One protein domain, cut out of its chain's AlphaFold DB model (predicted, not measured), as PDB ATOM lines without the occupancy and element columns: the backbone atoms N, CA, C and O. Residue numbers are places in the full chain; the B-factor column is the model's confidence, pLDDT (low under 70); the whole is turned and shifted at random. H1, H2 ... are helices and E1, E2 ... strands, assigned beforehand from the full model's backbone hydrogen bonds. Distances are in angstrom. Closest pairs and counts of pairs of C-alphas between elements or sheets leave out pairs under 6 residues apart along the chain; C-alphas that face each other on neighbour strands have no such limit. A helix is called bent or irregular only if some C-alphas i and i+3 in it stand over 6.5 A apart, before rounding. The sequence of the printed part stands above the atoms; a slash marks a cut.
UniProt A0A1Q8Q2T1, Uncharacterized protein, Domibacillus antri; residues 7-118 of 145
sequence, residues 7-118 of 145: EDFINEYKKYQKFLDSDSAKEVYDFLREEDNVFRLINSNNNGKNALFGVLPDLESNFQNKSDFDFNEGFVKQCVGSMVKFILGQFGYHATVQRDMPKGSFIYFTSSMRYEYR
ATOM      1  N   GLU A   7     136.985 143.186 220.669       97.50
ATOM      2  CA  GLU A   7     135.760 143.284 219.888       97.50
ATOM      3  C   GLU A   7     135.466 144.743 219.493       97.50
ATOM      4  O   GLU A   7     135.081 145.003 218.351       97.50
ATOM      5  N   ASP A   8     135.723 145.713 220.382       97.75
ATOM      6  CA  ASP A   8     135.640 147.146 220.053       97.75
ATOM      7  C   ASP A   8     136.648 147.524 218.958       97.75
ATOM      8  O   ASP A   8     136.298 148.215 217.997       97.75
ATOM      9  N   PHE A   9     137.886 147.026 219.060       98.25
ATOM     10  CA  PHE A   9     138.912 147.226 218.033       98.25
ATOM     11  C   PHE A   9     138.487 146.640 216.680       98.25
ATOM     12  O   PHE A   9     138.554 147.328 215.661       98.25
ATOM     13  N   ILE A  10     138.021 145.391 216.651       97.94
ATOM     14  CA  ILE A  10     137.577 144.715 215.427       97.94
ATOM     15  C   ILE A  10     136.356 145.419 214.818       97.94
ATOM     16  O   ILE A  10     136.219 145.489 213.590       97.94
ATOM     17  N   ASN A  11     135.483 145.981 215.655       97.25
ATOM     18  CA  ASN A  11     134.340 146.763 215.207       97.25
ATOM     19  C   ASN A  11     134.729 148.095 214.565       97.25
ATOM     20  O   ASN A  11     134.146 148.441 213.539       97.25
ATOM     21  N   GLU A  12     135.726 148.791 215.103       97.50
ATOM     22  CA  GLU A  12     136.264 150.021 214.513       97.50
ATOM     23  C   GLU A  12     137.064 149.724 213.228       97.50
ATOM     24  O   GLU A  12     136.916 150.386 212.201       97.50
ATOM     25  N   TYR A  13     137.887 148.673 213.242       97.44
ATOM     26  CA  TYR A  13     138.764 148.300 212.135       97.44
ATOM     27  C   TYR A  13     138.219 147.101 211.356       97.44
ATOM     28  O   TYR A  13     138.831 146.033 211.311       97.44
ATOM     29  N   LYS A  14     137.103 147.303 210.643       96.81
ATOM     30  CA  LYS A  14     136.395 146.241 209.900       96.81
ATOM     31  C   LYS A  14     137.256 145.429 208.916       96.81
ATOM     32  O   LYS A  14     136.941 144.278 208.637       96.81
ATOM     33  N   LYS A  15     138.379 145.965 208.423       97.62
ATOM     34  CA  LYS A  15     139.330 145.194 207.597       97.62
ATOM     35  C   LYS A  15     139.935 143.983 208.323       97.62
ATOM     36  O   LYS A  15     140.346 143.039 207.662       97.62
ATOM     37  N   TYR A  16     139.988 143.998 209.655       97.88
ATOM     38  CA  TYR A  16     140.572 142.932 210.474       97.88
ATOM     39  C   TYR A  16     139.547 141.917 210.983       97.88
ATOM     40  O   TYR A  16     139.911 141.044 211.757       97.88
ATOM     41  N   GLN A  17     138.298 141.965 210.503       96.75
ATOM     42  CA  GLN A  17     137.222 141.048 210.914       96.75
ATOM     43  C   GLN A  17     137.577 139.563 210.758       96.75
ATOM     44  O   GLN A  17     137.069 138.746 211.513       96.75
ATOM     45  N   LYS A  18     138.503 139.207 209.853       96.50
ATOM     46  CA  LYS A  18     139.004 137.827 209.723       96.50
ATOM     47  C   LYS A  18     139.671 137.282 210.997       96.50
ATOM     48  O   LYS A  18     139.843 136.078 211.108       96.50
ATOM     49  N   PHE A  19     140.085 138.161 211.911       97.44
ATOM     50  CA  PHE A  19     140.717 137.808 213.181       97.44
ATOM     51  C   PHE A  19     139.735 137.790 214.357       97.44
ATOM     52  O   PHE A  19     140.179 137.629 215.485       97.44
ATOM     53  N   LEU A  20     138.429 137.975 214.123       95.62
ATOM     54  CA  LEU A  20     137.428 138.001 215.195       95.62
ATOM     55  C   LEU A  20     137.471 136.728 216.056       95.62
ATOM     56  O   LEU A  20     137.392 136.828 217.274       95.62
ATOM     57  N   ASP A  21     137.671 135.576 215.415       95.12
ATOM     58  CA  ASP A  21     137.743 134.261 216.062       95.12
ATOM     59  C   ASP A  21     139.195 133.777 216.277       95.12
ATOM     60  O   ASP A  21     139.424 132.593 216.509       95.12
ATOM     61  N   SER A  22     140.195 134.660 216.148       97.25
ATOM     62  CA  SER A  22     141.598 134.314 216.411       97.25
ATOM     63  C   SER A  22     141.938 134.568 217.875       97.25
ATOM     64  O   SER A  22     142.036 135.720 218.312       97.25
ATOM     65  N   ASP A  23     142.187 133.484 218.609       96.69
ATOM     66  CA  ASP A  23     142.644 133.547 219.996       96.69
ATOM     67  C   ASP A  23     143.972 134.302 220.091       96.69
ATOM     68  O   ASP A  23     144.117 135.194 220.923       96.69
ATOM     69  N   SER A  24     144.913 134.047 219.176       97.38
ATOM     70  CA  SER A  24     146.212 134.727 219.185       97.38
ATOM     71  C   SER A  24     146.096 136.230 218.924       97.38
ATOM     72  O   SER A  24     146.812 137.020 219.539       97.38
ATOM     73  N   ALA A  25     145.189 136.662 218.039       97.75
ATOM     74  CA  ALA A  25     144.953 138.086 217.805       97.75
ATOM     75  C   ALA A  25     144.389 138.778 219.055       97.75
ATOM     76  O   ALA A  25     144.792 139.902 219.375       97.75
ATOM     77  N   LYS A  26     143.479 138.098 219.762       98.38
ATOM     78  CA  LYS A  26     142.903 138.571 221.020       98.38
ATOM     79  C   LYS A  26     143.951 138.634 222.127       98.38
ATOM     80  O   LYS A  26     144.077 139.678 222.758       98.38
ATOM     81  N   GLU A  27     144.761 137.588 222.293       98.12
ATOM     82  CA  GLU A  27     145.866 137.555 223.257       98.12
ATOM     83  C   GLU A  27     146.875 138.687 223.010       98.12
ATOM     84  O   GLU A  27     147.300 139.354 223.951       98.12
ATOM     85  N   VAL A  28     147.229 138.958 221.747       98.38
ATOM     86  CA  VAL A  28     148.112 140.081 221.395       98.38
ATOM     87  C   VAL A  28     147.473 141.423 221.753       98.38
ATOM     88  O   VAL A  28     148.148 142.302 222.290       98.38
ATOM     89  N   TYR A  29     146.182 141.608 221.467       98.50
ATOM     90  CA  TYR A  29     145.474 142.832 221.845       98.50
ATOM     91  C   TYR A  29     145.420 143.013 223.366       98.50
ATOM     92  O   TYR A  29     145.683 144.111 223.861       98.50
ATOM     93  N   ASP A  30     145.118 141.940 224.098       98.31
ATOM     94  CA  ASP A  30     145.056 141.939 225.555       98.31
ATOM     95  C   ASP A  30     146.432 142.206 226.180       98.31
ATOM     96  O   ASP A  30     146.543 143.044 227.068       98.31
ATOM     97  N   PHE A  31     147.507 141.642 225.632       98.44
ATOM     98  CA  PHE A  31     148.870 141.996 226.028       98.44
ATOM     99  C   PHE A  31     149.164 143.488 225.810       98.44
ATOM    100  O   PHE A  31     149.655 144.177 226.703       98.44
ATOM    101  N   LEU A  32     148.849 144.035 224.630       98.25
ATOM    102  CA  LEU A  32     149.154 145.433 224.301       98.25
ATOM    103  C   LEU A  32     148.385 146.445 225.160       98.25
ATOM    104  O   LEU A  32     148.846 147.580 225.315       98.25
ATOM    105  N   ARG A  33     147.203 146.072 225.660       97.44
ATOM    106  CA  ARG A  33     146.315 146.955 226.428       97.44
ATOM    107  C   ARG A  33     146.550 146.888 227.943       97.44
ATOM    108  O   ARG A  33     145.980 147.718 228.646       97.44
ATOM    109  N   GLU A  34     147.348 145.940 228.437       96.75
ATOM    110  CA  GLU A  34     147.775 145.895 229.843       96.75
ATOM    111  C   GLU A  34     148.440 147.213 230.254       96.75
ATOM    112  O   GLU A  34     149.181 147.823 229.478       96.75
ATOM    113  N   GLU A  35     148.191 147.658 231.485       95.56
ATOM    114  CA  GLU A  35     148.599 148.974 231.980       95.56
ATOM    115  C   GLU A  35     150.107 149.212 231.829       95.56
ATOM    116  O   GLU A  35     150.527 150.273 231.357       95.56
ATOM    117  N   ASP A  36     150.917 148.205 232.158       95.56
ATOM    118  CA  ASP A  36     152.376 148.262 232.058       95.56
ATOM    119  C   ASP A  36     152.851 148.342 230.602       95.56
ATOM    120  O   ASP A  36     153.782 149.085 230.274       95.56
ATOM    121  N   ASN A  37     152.189 147.636 229.686       97.81
ATOM    122  CA  ASN A  37     152.543 147.667 228.271       97.81
ATOM    123  C   ASN A  37     152.112 148.984 227.622       97.81
ATOM    124  O   ASN A  37     152.888 149.577 226.868       97.81
ATOM    125  N   VAL A  38     150.951 149.525 227.993       97.69
ATOM    126  CA  VAL A  38     150.530 150.878 227.607       97.69
ATOM    127  C   VAL A  38     151.517 151.925 228.127       97.69
ATOM    128  O   VAL A  38     151.934 152.801 227.362       97.69
ATOM    129  N   PHE A  39     151.956 151.815 229.387       96.75
ATOM    130  CA  PHE A  39     153.002 152.676 229.943       96.75
ATOM    131  C   PHE A  39     154.273 152.622 229.095       96.75
ATOM    132  O   PHE A  39     154.802 153.662 228.701       96.75
ATOM    133  N   ARG A  40     154.754 151.420 228.767       97.38
ATOM    134  CA  ARG A  40     155.973 151.213 227.973       97.38
ATOM    135  C   ARG A  40     155.848 151.754 226.551       97.38
ATOM    136  O   ARG A  40     156.802 152.359 226.060       97.38
ATOM    137  N   LEU A  41     154.691 151.591 225.905       97.19
ATOM    138  CA  LEU A  41     154.395 152.161 224.587       97.19
ATOM    139  C   LEU A  41     154.480 153.695 224.617       97.19
ATOM    140  O   LEU A  41     155.186 154.297 223.800       97.19
ATOM    141  N   ILE A  42     153.802 154.321 225.584       96.69
ATOM    142  CA  ILE A  42     153.796 155.776 225.782       96.69
ATOM    143  C   ILE A  42     155.200 156.282 226.115       96.69
ATOM    144  O   ILE A  42     155.688 157.223 225.488       96.69
ATOM    145  N   ASN A  43     155.882 155.640 227.062       96.00
ATOM    146  CA  ASN A  43     157.219 156.025 227.492       96.00
ATOM    147  C   ASN A  43     158.226 155.908 226.341       96.00
ATOM    148  O   ASN A  43     159.005 156.830 226.105       96.00
ATOM    149  N   SER A  44     158.188 154.820 225.566       95.06
ATOM    150  CA  SER A  44     159.030 154.669 224.374       95.06
ATOM    151  C   SER A  44     158.785 155.794 223.364       95.06
ATOM    152  O   SER A  44     159.732 156.415 222.876       95.06
ATOM    153  N   ASN A  45     157.516 156.113 223.097       95.00
ATOM    154  CA  ASN A  45     157.146 157.203 222.199       95.00
ATOM    155  C   ASN A  45     157.661 158.570 222.691       95.00
ATOM    156  O   ASN A  45     158.294 159.301 221.928       95.00
ATOM    157  N   ASN A  46     157.445 158.889 223.970       94.25
ATOM    158  CA  ASN A  46     157.859 160.156 224.584       94.25
ATOM    159  C   ASN A  46     159.386 160.313 224.638       94.25
ATOM    160  O   ASN A  46     159.894 161.419 224.484       94.25
ATOM    161  N   ASN A  47     160.133 159.210 224.756       93.06
ATOM    162  CA  ASN A  47     161.598 159.197 224.662       93.06
ATOM    163  C   ASN A  47     162.119 159.324 223.223       93.06
ATOM    164  O   ASN A  47     163.276 159.013 222.930       93.06
ATOM    165  N   GLY A  48     161.261 159.733 222.292       88.56
ATOM    166  CA  GLY A  48     161.635 159.906 220.909       88.56
ATOM    167  C   GLY A  48     162.085 158.595 220.279       88.56
ATOM    168  O   GLY A  48     162.997 158.621 219.454       88.56
ATOM    169  N   LYS A  49     161.458 157.469 220.631       88.69
ATOM    170  CA  LYS A  49     161.539 156.200 219.902       88.69
ATOM    171  C   LYS A  49     160.184 155.885 219.269       88.69
ATOM    172  O   LYS A  49     159.228 156.652 219.329       88.69
ATOM    173  N   ASN A  50     160.138 154.764 218.579       90.19
ATOM    174  CA  ASN A  50     158.928 154.165 218.046       90.19
ATOM    175  C   ASN A  50     158.087 153.592 219.195       90.19
ATOM    176  O   ASN A  50     158.659 152.981 220.094       90.19
ATOM    177  N   ALA A  51     156.759 153.750 219.183       93.06
ATOM    178  CA  ALA A  51     155.933 153.304 220.314       93.06
ATOM    179  C   ALA A  51     156.125 151.805 220.607       93.06
ATOM    180  O   ALA A  51     156.489 151.432 221.719       93.06
ATOM    181  N   LEU A  52     156.022 150.964 219.570       94.25
ATOM    182  CA  LEU A  52     156.195 149.509 219.670       94.25
ATOM    183  C   LEU A  52     157.559 149.080 220.231       94.25
ATOM    184  O   LEU A  52     157.653 148.016 220.832       94.25
ATOM    185  N   PHE A  53     158.601 149.910 220.115       92.56
ATOM    186  CA  PHE A  53     159.934 149.600 220.646       92.56
ATOM    187  C   PHE A  53     159.905 149.285 222.151       92.56
ATOM    188  O   PHE A  53     160.728 148.511 222.627       92.56
ATOM    189  N   GLY A  54     158.950 149.856 222.894       91.25
ATOM    190  CA  GLY A  54     158.804 149.621 224.326       91.25
ATOM    191  C   GLY A  54     158.413 148.190 224.692       91.25
ATOM    192  O   GLY A  54     158.772 147.759 225.781       91.25
ATOM    193  N   VAL A  55     157.718 147.469 223.806       96.94
ATOM    194  CA  VAL A  55     157.091 146.160 224.090       96.94
ATOM    195  C   VAL A  55     157.500 145.055 223.115       96.94
ATOM    196  O   VAL A  55     157.204 143.892 223.358       96.94
ATOM    197  N   LEU A  56     158.187 145.393 222.020       94.62
ATOM    198  CA  LEU A  56     158.537 144.443 220.963       94.62
ATOM    199  C   LEU A  56     159.317 143.199 221.415       94.62
ATOM    200  O   LEU A  56     158.959 142.130 220.932       94.62
ATOM    201  N   PRO A  57     160.321 143.276 222.316       94.25
ATOM    202  CA  PRO A  57     161.019 142.075 222.778       94.25
ATOM    203  C   PRO A  57     160.066 141.025 223.358       94.25
ATOM    204  O   PRO A  57     160.138 139.852 222.999       94.25
ATOM    205  N   ASP A  58     159.124 141.462 224.195       96.81
ATOM    206  CA  ASP A  58     158.183 140.564 224.866       96.81
ATOM    207  C   ASP A  58     157.063 140.137 223.920       96.81
ATOM    208  O   ASP A  58     156.650 138.983 223.931       96.81
ATOM    209  N   LEU A  59     156.618 141.043 223.043       96.50
ATOM    210  CA  LEU A  59     155.633 140.738 222.011       96.50
ATOM    211  C   LEU A  59     156.139 139.630 221.072       96.50
ATOM    212  O   LEU A  59     155.426 138.666 220.813       96.50
ATOM    213  N   GLU A  60     157.366 139.744 220.562       94.62
ATOM    214  CA  GLU A  60     157.941 138.712 219.694       94.62
ATOM    215  C   GLU A  60     158.209 137.423 220.477       94.62
ATOM    216  O   GLU A  60     157.894 136.343 219.987       94.62
ATOM    217  N   SER A  61     158.715 137.518 221.710       95.00
ATOM    218  CA  SER A  61     158.994 136.344 222.544       95.00
ATOM    219  C   SER A  61     157.737 135.522 222.855       95.00
ATOM    220  O   SER A  61     157.757 134.298 222.706       95.00
ATOM    221  N   ASN A  62     156.643 136.186 223.240       94.75
ATOM    222  CA  ASN A  62     155.416 135.544 223.721       94.75
ATOM    223  C   ASN A  62     154.505 135.044 222.591       94.75
ATOM    224  O   ASN A  62     153.747 134.094 222.788       94.75
ATOM    225  N   PHE A  63     154.563 135.679 221.416       95.06
ATOM    226  CA  PHE A  63     153.610 135.434 220.327       95.06
ATOM    227  C   PHE A  63     154.263 135.005 219.006       95.06
ATOM    228  O   PHE A  63     153.575 134.861 217.996       95.06
ATOM    229  N   GLN A  64     155.575 134.745 218.989       89.62
ATOM    230  CA  GLN A  64     156.204 134.049 217.864       89.62
ATOM    231  C   GLN A  64     155.557 132.672 217.637       89.62
ATOM    232  O   GLN A  64     155.201 131.965 218.579       89.62
ATOM    233  N   ASN A  65     155.458 132.264 216.371       87.25
ATOM    234  CA  ASN A  65     154.978 130.942 215.938       87.25
ATOM    235  C   ASN A  65     153.481 130.647 216.175       87.25
ATOM    236  O   ASN A  65     153.077 129.484 216.159       87.25
ATOM    237  N   LYS A  66     152.638 131.671 216.354       90.56
ATOM    238  CA  LYS A  66     151.176 131.507 216.374       90.56
ATOM    239  C   LYS A  66     150.639 131.338 214.946       90.56
ATOM    240  O   LYS A  66     150.739 132.250 214.131       90.56
ATOM    241  N   SER A  67     150.074 130.172 214.633       89.81
ATOM    242  CA  SER A  67     149.663 129.819 213.264       89.81
ATOM    243  C   SER A  67     148.460 130.609 212.741       89.81
ATOM    244  O   SER A  67     148.321 130.782 211.536       89.81
ATOM    245  N   ASP A  68     147.580 131.072 213.625       93.25
ATOM    246  CA  ASP A  68     146.392 131.869 213.298       93.25
ATOM    247  C   ASP A  68     146.664 133.388 213.293       93.25
ATOM    248  O   ASP A  68     145.805 134.172 212.883       93.25
ATOM    249  N   PHE A  69     147.868 133.811 213.704       95.56
ATOM    250  CA  PHE A  69     148.289 135.212 213.762       95.56
ATOM    251  C   PHE A  69     149.809 135.367 213.555       95.56
ATOM    252  O   PHE A  69     150.541 135.839 214.425       95.56
ATOM    253  N   ASP A  70     150.296 134.962 212.380       95.31
ATOM    254  CA  ASP A  70     151.730 134.889 212.072       95.31
ATOM    255  C   ASP A  70     152.365 136.263 211.771       95.31
ATOM    256  O   ASP A  70     152.027 136.942 210.797       95.31
ATOM    257  N   PHE A  71     153.363 136.663 212.565       95.81
ATOM    258  CA  PHE A  71     154.109 137.916 212.388       95.81
ATOM    259  C   PHE A  71     154.996 137.972 211.130       95.81
ATOM    260  O   PHE A  71     155.452 139.057 210.744       95.81
ATOM    261  N   ASN A  72     155.212 136.861 210.423       94.88
ATOM    262  CA  ASN A  72     155.799 136.905 209.082       94.88
ATOM    263  C   ASN A  72     154.859 137.582 208.074       94.88
ATOM    264  O   ASN A  72     155.324 138.219 207.121       94.88
ATOM    265  N   GLU A  73     153.545 137.534 208.306       95.06
ATOM    266  CA  GLU A  73     152.566 138.147 207.422       95.06
ATOM    267  C   GLU A  73     152.515 139.670 207.590       95.06
ATOM    268  O   GLU A  73     152.265 140.223 208.665       95.06
ATOM    269  N   GLY A  74     152.661 140.394 206.476       95.69
ATOM    270  CA  GLY A  74     152.546 141.856 206.471       95.69
ATOM    271  C   GLY A  74     151.190 142.356 206.985       95.69
ATOM    272  O   GLY A  74     151.127 143.378 207.667       95.69
ATOM    273  N   PHE A  75     150.109 141.618 206.712       96.31
ATOM    274  CA  PHE A  75     148.763 141.980 207.154       96.31
ATOM    275  C   PHE A  75     148.593 141.878 208.677       96.31
ATOM    276  O   PHE A  75     147.999 142.773 209.282       96.31
ATOM    277  N   VAL A  76     149.161 140.841 209.300       96.94
ATOM    278  CA  VAL A  76     149.181 140.661 210.760       96.94
ATOM    279  C   VAL A  76     149.979 141.787 211.418       96.94
ATOM    280  O   VAL A  76     149.481 142.452 212.324       96.94
ATOM    281  N   LYS A  77     151.166 142.117 210.897       96.31
ATOM    282  CA  LYS A  77     151.977 143.230 211.427       96.31
ATOM    283  C   LYS A  77     151.264 144.580 211.359       96.31
ATOM    284  O   LYS A  77     151.337 145.379 212.294       96.31
ATOM    285  N   GLN A  78     150.534 144.839 210.275       96.38
ATOM    286  CA  GLN A  78     149.693 146.034 210.162       96.38
ATOM    287  C   GLN A  78     148.512 146.015 211.144       96.38
ATOM    288  O   GLN A  78     148.111 147.079 211.627       96.38
ATOM    289  N   CYS A  79     147.954 144.833 211.433       97.88
ATOM    290  CA  CYS A  79     146.924 144.647 212.453       97.88
ATOM    291  C   CYS A  79     147.453 145.070 213.826       97.88
ATOM    292  O   CYS A  79     146.889 145.983 214.422       97.88
ATOM    293  N   VAL A  80     148.610 144.546 214.240       97.94
ATOM    294  CA  VAL A  80     149.298 144.935 215.486       97.94
ATOM    295  C   VAL A  80     149.540 146.446 215.554       97.94
ATOM    296  O   VAL A  80     149.201 147.097 216.540       97.94
ATOM    297  N   GLY A  81     150.053 147.054 214.478       97.12
ATOM    298  CA  GLY A  81     150.231 148.511 214.426       97.12
ATOM    299  C   GLY A  81     148.916 149.291 214.583       97.12
ATOM    300  O   GLY A  81     148.889 150.361 215.197       97.12
ATOM    301  N   SER A  82     147.810 148.749 214.068       98.06
ATOM    302  CA  SER A  82     146.475 149.340 214.210       98.06
ATOM    303  C   SER A  82     145.901 149.151 215.617       98.06
ATOM    304  O   SER A  82     145.255 150.071 216.113       98.06
ATOM    305  N   MET A  83     146.184 148.025 216.284       98.50
ATOM    306  CA  MET A  83     145.841 147.803 217.695       98.50
ATOM    307  C   MET A  83     146.516 148.857 218.577       98.50
ATOM    308  O   MET A  83     145.839 149.566 219.317       98.50
ATOM    309  N   VAL A  84     147.829 149.061 218.411       98.06
ATOM    310  CA  VAL A  84     148.572 150.106 219.138       98.06
ATOM    311  C   VAL A  84     147.991 151.489 218.861       98.06
ATOM    312  O   VAL A  84     147.803 152.276 219.785       98.06
ATOM    313  N   LYS A  85     147.654 151.795 217.601       98.12
ATOM    314  CA  LYS A  85     147.005 153.067 217.253       98.12
ATOM    315  C   LYS A  85     145.662 153.246 217.965       98.12
ATOM    316  O   LYS A  85     145.388 154.339 218.450       98.12
ATOM    317  N   PHE A  86     144.836 152.205 218.016       98.31
ATOM    318  CA  PHE A  86     143.532 152.246 218.672       98.31
ATOM    319  C   PHE A  86     143.651 152.453 220.185       98.31
ATOM    320  O   PHE A  86     142.960 153.311 220.734       98.31
ATOM    321  N   ILE A  87     144.566 151.716 220.822       98.31
ATOM    322  CA  ILE A  87     144.870 151.779 222.256       98.31
ATOM    323  C   ILE A  87     145.407 153.163 222.629       98.31
ATOM    324  O   ILE A  87     144.822 153.845 223.465       98.31
ATOM    325  N   LEU A  88     146.474 153.628 221.974       97.81
ATOM    326  CA  LEU A  88     147.094 154.920 222.280       97.81
ATOM    327  C   LEU A  88     146.160 156.105 221.992       97.81
ATOM    328  O   LEU A  88     146.178 157.096 222.724       97.81
ATOM    329  N   GLY A  89     145.273 155.979 220.999       97.69
ATOM    330  CA  GLY A  89     144.233 156.971 220.731       97.69
ATOM    331  C   GLY A  89     143.299 157.211 221.922       97.69
ATOM    332  O   GLY A  89     142.837 158.331 222.117       97.69
ATOM    333  N   GLN A  90     143.083 156.206 222.778       97.75
ATOM    334  CA  GLN A  90     142.294 156.361 224.005       97.75
ATOM    335  C   GLN A  90     142.961 157.287 225.034       97.75
ATOM    336  O   GLN A  90     142.273 157.846 225.884       97.75
ATOM    337  N   PHE A  91     144.275 157.482 224.936       97.50
ATOM    338  CA  PHE A  91     145.075 158.358 225.797       97.50
ATOM    339  C   PHE A  91     145.465 159.666 225.096       97.50
ATOM    340  O   PHE A  91     146.388 160.344 225.533       97.50
ATOM    341  N   GLY A  92     144.807 160.007 223.982       97.69
ATOM    342  CA  GLY A  92     145.048 161.253 223.253       97.69
ATOM    343  C   GLY A  92     146.296 161.247 222.365       97.69
ATOM    344  O   GLY A  92     146.727 162.302 221.905       97.69
ATOM    345  N   TYR A  93     146.889 160.081 222.095       97.69
ATOM    346  CA  TYR A  93     148.045 159.946 221.207       97.69
ATOM    347  C   TYR A  93     147.617 159.650 219.767       97.69
ATOM    348  O   TYR A  93     146.979 158.637 219.477       97.69
ATOM    349  N   HIS A  94     148.034 160.504 218.832       96.94
ATOM    350  CA  HIS A  94     147.668 160.412 217.416       96.94
ATOM    351  C   HIS A  94     148.874 160.070 216.562       96.94
ATOM    352  O   HIS A  94     149.917 160.706 216.674       96.94
ATOM    353  N   ALA A  95     148.725 159.067 215.700       95.19
ATOM    354  CA  ALA A  95     149.806 158.602 214.842       95.19
ATOM    355  C   ALA A  95     150.235 159.706 213.859       95.19
ATOM    356  O   ALA A  95     149.383 160.292 213.191       95.19
ATOM    357  N   THR A  96     151.539 159.964 213.750       93.88
ATOM    358  CA  THR A  96     152.081 161.043 212.909       93.88
ATOM    359  C   THR A  96     152.943 160.515 211.780       93.88
ATOM    360  O   THR A  96     152.574 160.616 210.614       93.88
ATOM    361  N   VAL A  97     154.074 159.902 212.116       91.50
ATOM    362  CA  VAL A  97     155.057 159.433 211.141       91.50
ATOM    363  C   VAL A  97     155.461 157.998 211.435       91.50
ATOM    364  O   VAL A  97     155.697 157.629 212.586       91.50
ATOM    365  N   GLN A  98     155.564 157.187 210.388       91.56
ATOM    366  CA  GLN A  98     156.186 155.873 210.470       91.56
ATOM    367  C   GLN A  98     157.703 156.040 210.418       91.56
ATOM    368  O   GLN A  98     158.219 156.762 209.568       91.56
ATOM    369  N   ARG A  99     158.424 155.391 211.331       89.50
ATOM    370  CA  ARG A  99     159.891 155.382 211.322       89.50
ATOM    371  C   ARG A  99     160.420 153.966 211.321       89.50
ATOM    372  O   ARG A  99     159.836 153.086 211.960       89.50
ATOM    373  N   ASP A 100     161.548 153.791 210.654       91.50
ATOM    374  CA  ASP A 100     162.290 152.544 210.690       91.50
ATOM    375  C   ASP A 100     162.920 152.334 212.063       91.50
ATOM    376  O   ASP A 100     163.331 153.271 212.755       91.50
ATOM    377  N   MET A 101     162.977 151.071 212.456       90.00
ATOM    378  CA  MET A 101     163.708 150.619 213.627       90.00
ATOM    379  C   MET A 101     165.159 150.323 213.229       90.00
ATOM    380  O   MET A 101     165.432 150.019 212.063       90.00
ATOM    381  N   PRO A 102     166.118 150.393 214.170       88.75
ATOM    382  CA  PRO A 102     167.494 150.024 213.870       88.75
ATOM    383  C   PRO A 102     167.557 148.575 213.373       88.75
ATOM    384  O   PRO A 102     166.940 147.677 213.955       88.75
ATOM    385  N   LYS A 103     168.294 148.349 212.282       87.62
ATOM    386  CA  LYS A 103     168.400 147.028 211.649       87.62
ATOM    387  C   LYS A 103     168.883 145.984 212.659       87.62
ATOM    388  O   LYS A 103     169.835 146.236 213.389       87.62
ATOM    389  N   GLY A 104     168.231 144.822 212.674       87.38
ATOM    390  CA  GLY A 104     168.575 143.713 213.568       87.38
ATOM    391  C   GLY A 104     168.086 143.857 215.012       87.38
ATOM    392  O   GLY A 104     168.418 143.008 215.825       87.38
ATOM    393  N   SER A 105     167.304 144.896 215.342       87.00
ATOM    394  CA  SER A 105     166.746 145.038 216.700       87.00
ATOM    395  C   SER A 105     165.654 144.009 217.007       87.00
ATOM    396  O   SER A 105     165.503 143.623 218.159       87.00
ATOM    397  N   PHE A 106     164.890 143.605 215.987       91.69
ATOM    398  CA  PHE A 106     163.706 142.750 216.102       91.69
ATOM    399  C   PHE A 106     163.597 141.827 214.887       91.69
ATOM    400  O   PHE A 106     164.155 142.128 213.825       91.69
ATOM    401  N   ILE A 107     162.891 140.709 215.050       92.56
ATOM    402  CA  ILE A 107     162.813 139.629 214.060       92.56
ATOM    403  C   ILE A 107     161.774 139.955 212.983       92.56
ATOM    404  O   ILE A 107     162.052 139.827 211.789       92.56
ATOM    405  N   TYR A 108     160.583 140.399 213.383       93.38
ATOM    406  CA  TYR A 108     159.428 140.505 212.489       93.38
ATOM    407  C   TYR A 108     159.088 141.951 212.118       93.38
ATOM    408  O   TYR A 108     158.660 142.228 210.986       93.38
ATOM    409  N   PHE A 109     159.273 142.880 213.058       93.38
ATOM    410  CA  PHE A 109     158.893 144.285 212.907       93.38
ATOM    411  C   PHE A 109     160.100 145.164 212.570       93.38
ATOM    412  O   PHE A 109     161.044 145.292 213.339       93.38
ATOM    413  N   THR A 110     160.050 145.828 211.415       92.25
ATOM    414  CA  THR A 110     161.136 146.700 210.933       92.25
ATOM    415  C   THR A 110     160.835 148.189 211.081       92.25
ATOM    416  O   THR A 110     161.734 149.016 210.957       92.25
ATOM    417  N   SER A 111     159.578 148.553 211.334       90.94
ATOM    418  CA  SER A 111     159.131 149.938 211.486       90.94
ATOM    419  C   SER A 111     157.854 150.003 212.323       90.94
ATOM    420  O   SER A 111     157.136 149.016 212.478       90.94
ATOM    421  N   SER A 112     157.554 151.182 212.867       91.75
ATOM    422  CA  SER A 112     156.249 151.461 213.475       91.75
ATOM    423  C   SER A 112     155.937 152.954 213.471       91.75
ATOM    424  O   SER A 112     156.791 153.786 213.164       91.75
ATOM    425  N   MET A 113     154.713 153.299 213.862       93.75
ATOM    426  CA  MET A 113     154.314 154.692 214.036       93.75
ATOM    427  C   MET A 113     154.961 155.325 215.271       93.75
ATOM    428  O   MET A 113     155.192 154.668 216.296       93.75
ATOM    429  N   ARG A 114     155.209 156.627 215.155       94.44
ATOM    430  CA  ARG A 114     155.259 157.577 216.262       94.44
ATOM    431  C   ARG A 114     153.929 158.279 216.423       94.44
ATOM    432  O   ARG A 114     153.125 158.330 215.490       94.44
ATOM    433  N   TYR A 115     153.746 158.829 217.610       96.88
ATOM    434  CA  TYR A 115     152.527 159.478 218.027       96.88
ATOM    435  C   TYR A 115     152.828 160.823 218.674       96.88
ATOM    436  O   TYR A 115     153.852 160.997 219.335       96.88
ATOM    437  N   GLU A 116     151.900 161.755 218.522       96.62
ATOM    438  CA  GLU A 116     151.903 163.040 219.213       96.62
ATOM    439  C   GLU A 116     150.683 163.125 220.118       96.62
ATOM    440  O   GLU A 116     149.577 162.739 219.727       96.62
ATOM    441  N   TYR A 117     150.897 163.617 221.334       97.06
ATOM    442  CA  TYR A 117     149.815 163.866 222.271       97.06
ATOM    443  C   TYR A 117     149.011 165.091 221.826       97.06
ATOM    444  O   TYR A 117     149.586 166.131 221.500       97.06
ATOM    445  N   ARG A 118     147.683 164.968 221.816       96.88
ATOM    446  CA  ARG A 118     146.749 166.063 221.542       96.88
ATOM    447  C   ARG A 118     145.807 166.220 222.723       96.88
ATOM    448  O   ARG A 118     144.941 165.374 222.943       96.88
TER     449      ARG A 118
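This is residues 7 to 118 of the 145 residues of an uncharacterized protein of Domibacillus antri (UniProt A0A1Q8Q2T1). The longest helix, H7, runs through the middle of a mostly helical body, with H3 packed beside it and the hairpin E1 and E2 packed on another side. H6 lies beside H3, H4 and the short H5 pack together near E2, and H1 and H2 make a corner at the far end. The printed part has 112 residues, with seven named helices followed by two named antiparallel strands; the class is mostly helix. It is compact, with a radius of gyration of the C-alphas of 13.0 A and spans of 35 by 31 by 23 A.

H1, residues 7 to 12, and H2, residues 14 to 19, touch only at the corner, with closest C-alphas Ile 10 and Gln 17, 5.8 A. H2 is irregular, C-alphas 15 and 18 being 7.7 A apart. H3, residues 23 to 33, touches residues 80 to 87 of H7, residues 74 to 89; the closest C-alphas are Tyr 29 and Met 83, 6.5 A. H3 touches H6, residues 56 to 63, at a shallow tilt of 30 degrees, opposite ways; closest C-alphas Val 28 and Phe 63, 7.3 A. H4, residues 35 to 46, touches H5, residues 51 to 54; closest C-alphas Asn 45 and Ala 51, 4.5 A. E1, residues 93 to 100, and E2, residues 111 to 117, form a hairpin, with N 96 and O 114 at 2.9 A, within hydrogen-bond range. The closest C-alphas of H7 and E1 are Lys 85 and Ala 95, 6.7 A. Every O i to N i+4 pair is within range in H1, H3, H4, H6 and H7; H2 has 0 of 2, with 2 of 3 O i to N i+3 pairs, and H5 is too short.

H1 begins at C-alpha 7, (135.760, 143.284, 219.888). H7 is 22.4 A long, H4 16.3 A and H3 15.3 A. E1, 19.2 A, bends by 64 degrees at residue 96; E2, 19.9 A, ends at C-alpha 117, (149.815, 163.866, 222.271).

The C-alphas farthest apart, Ser 67 and Arg 118, are 37.3 A apart. The printed part has no cut and no long link. Its mean pLDDT is 95.2, and no printed residue is under 70.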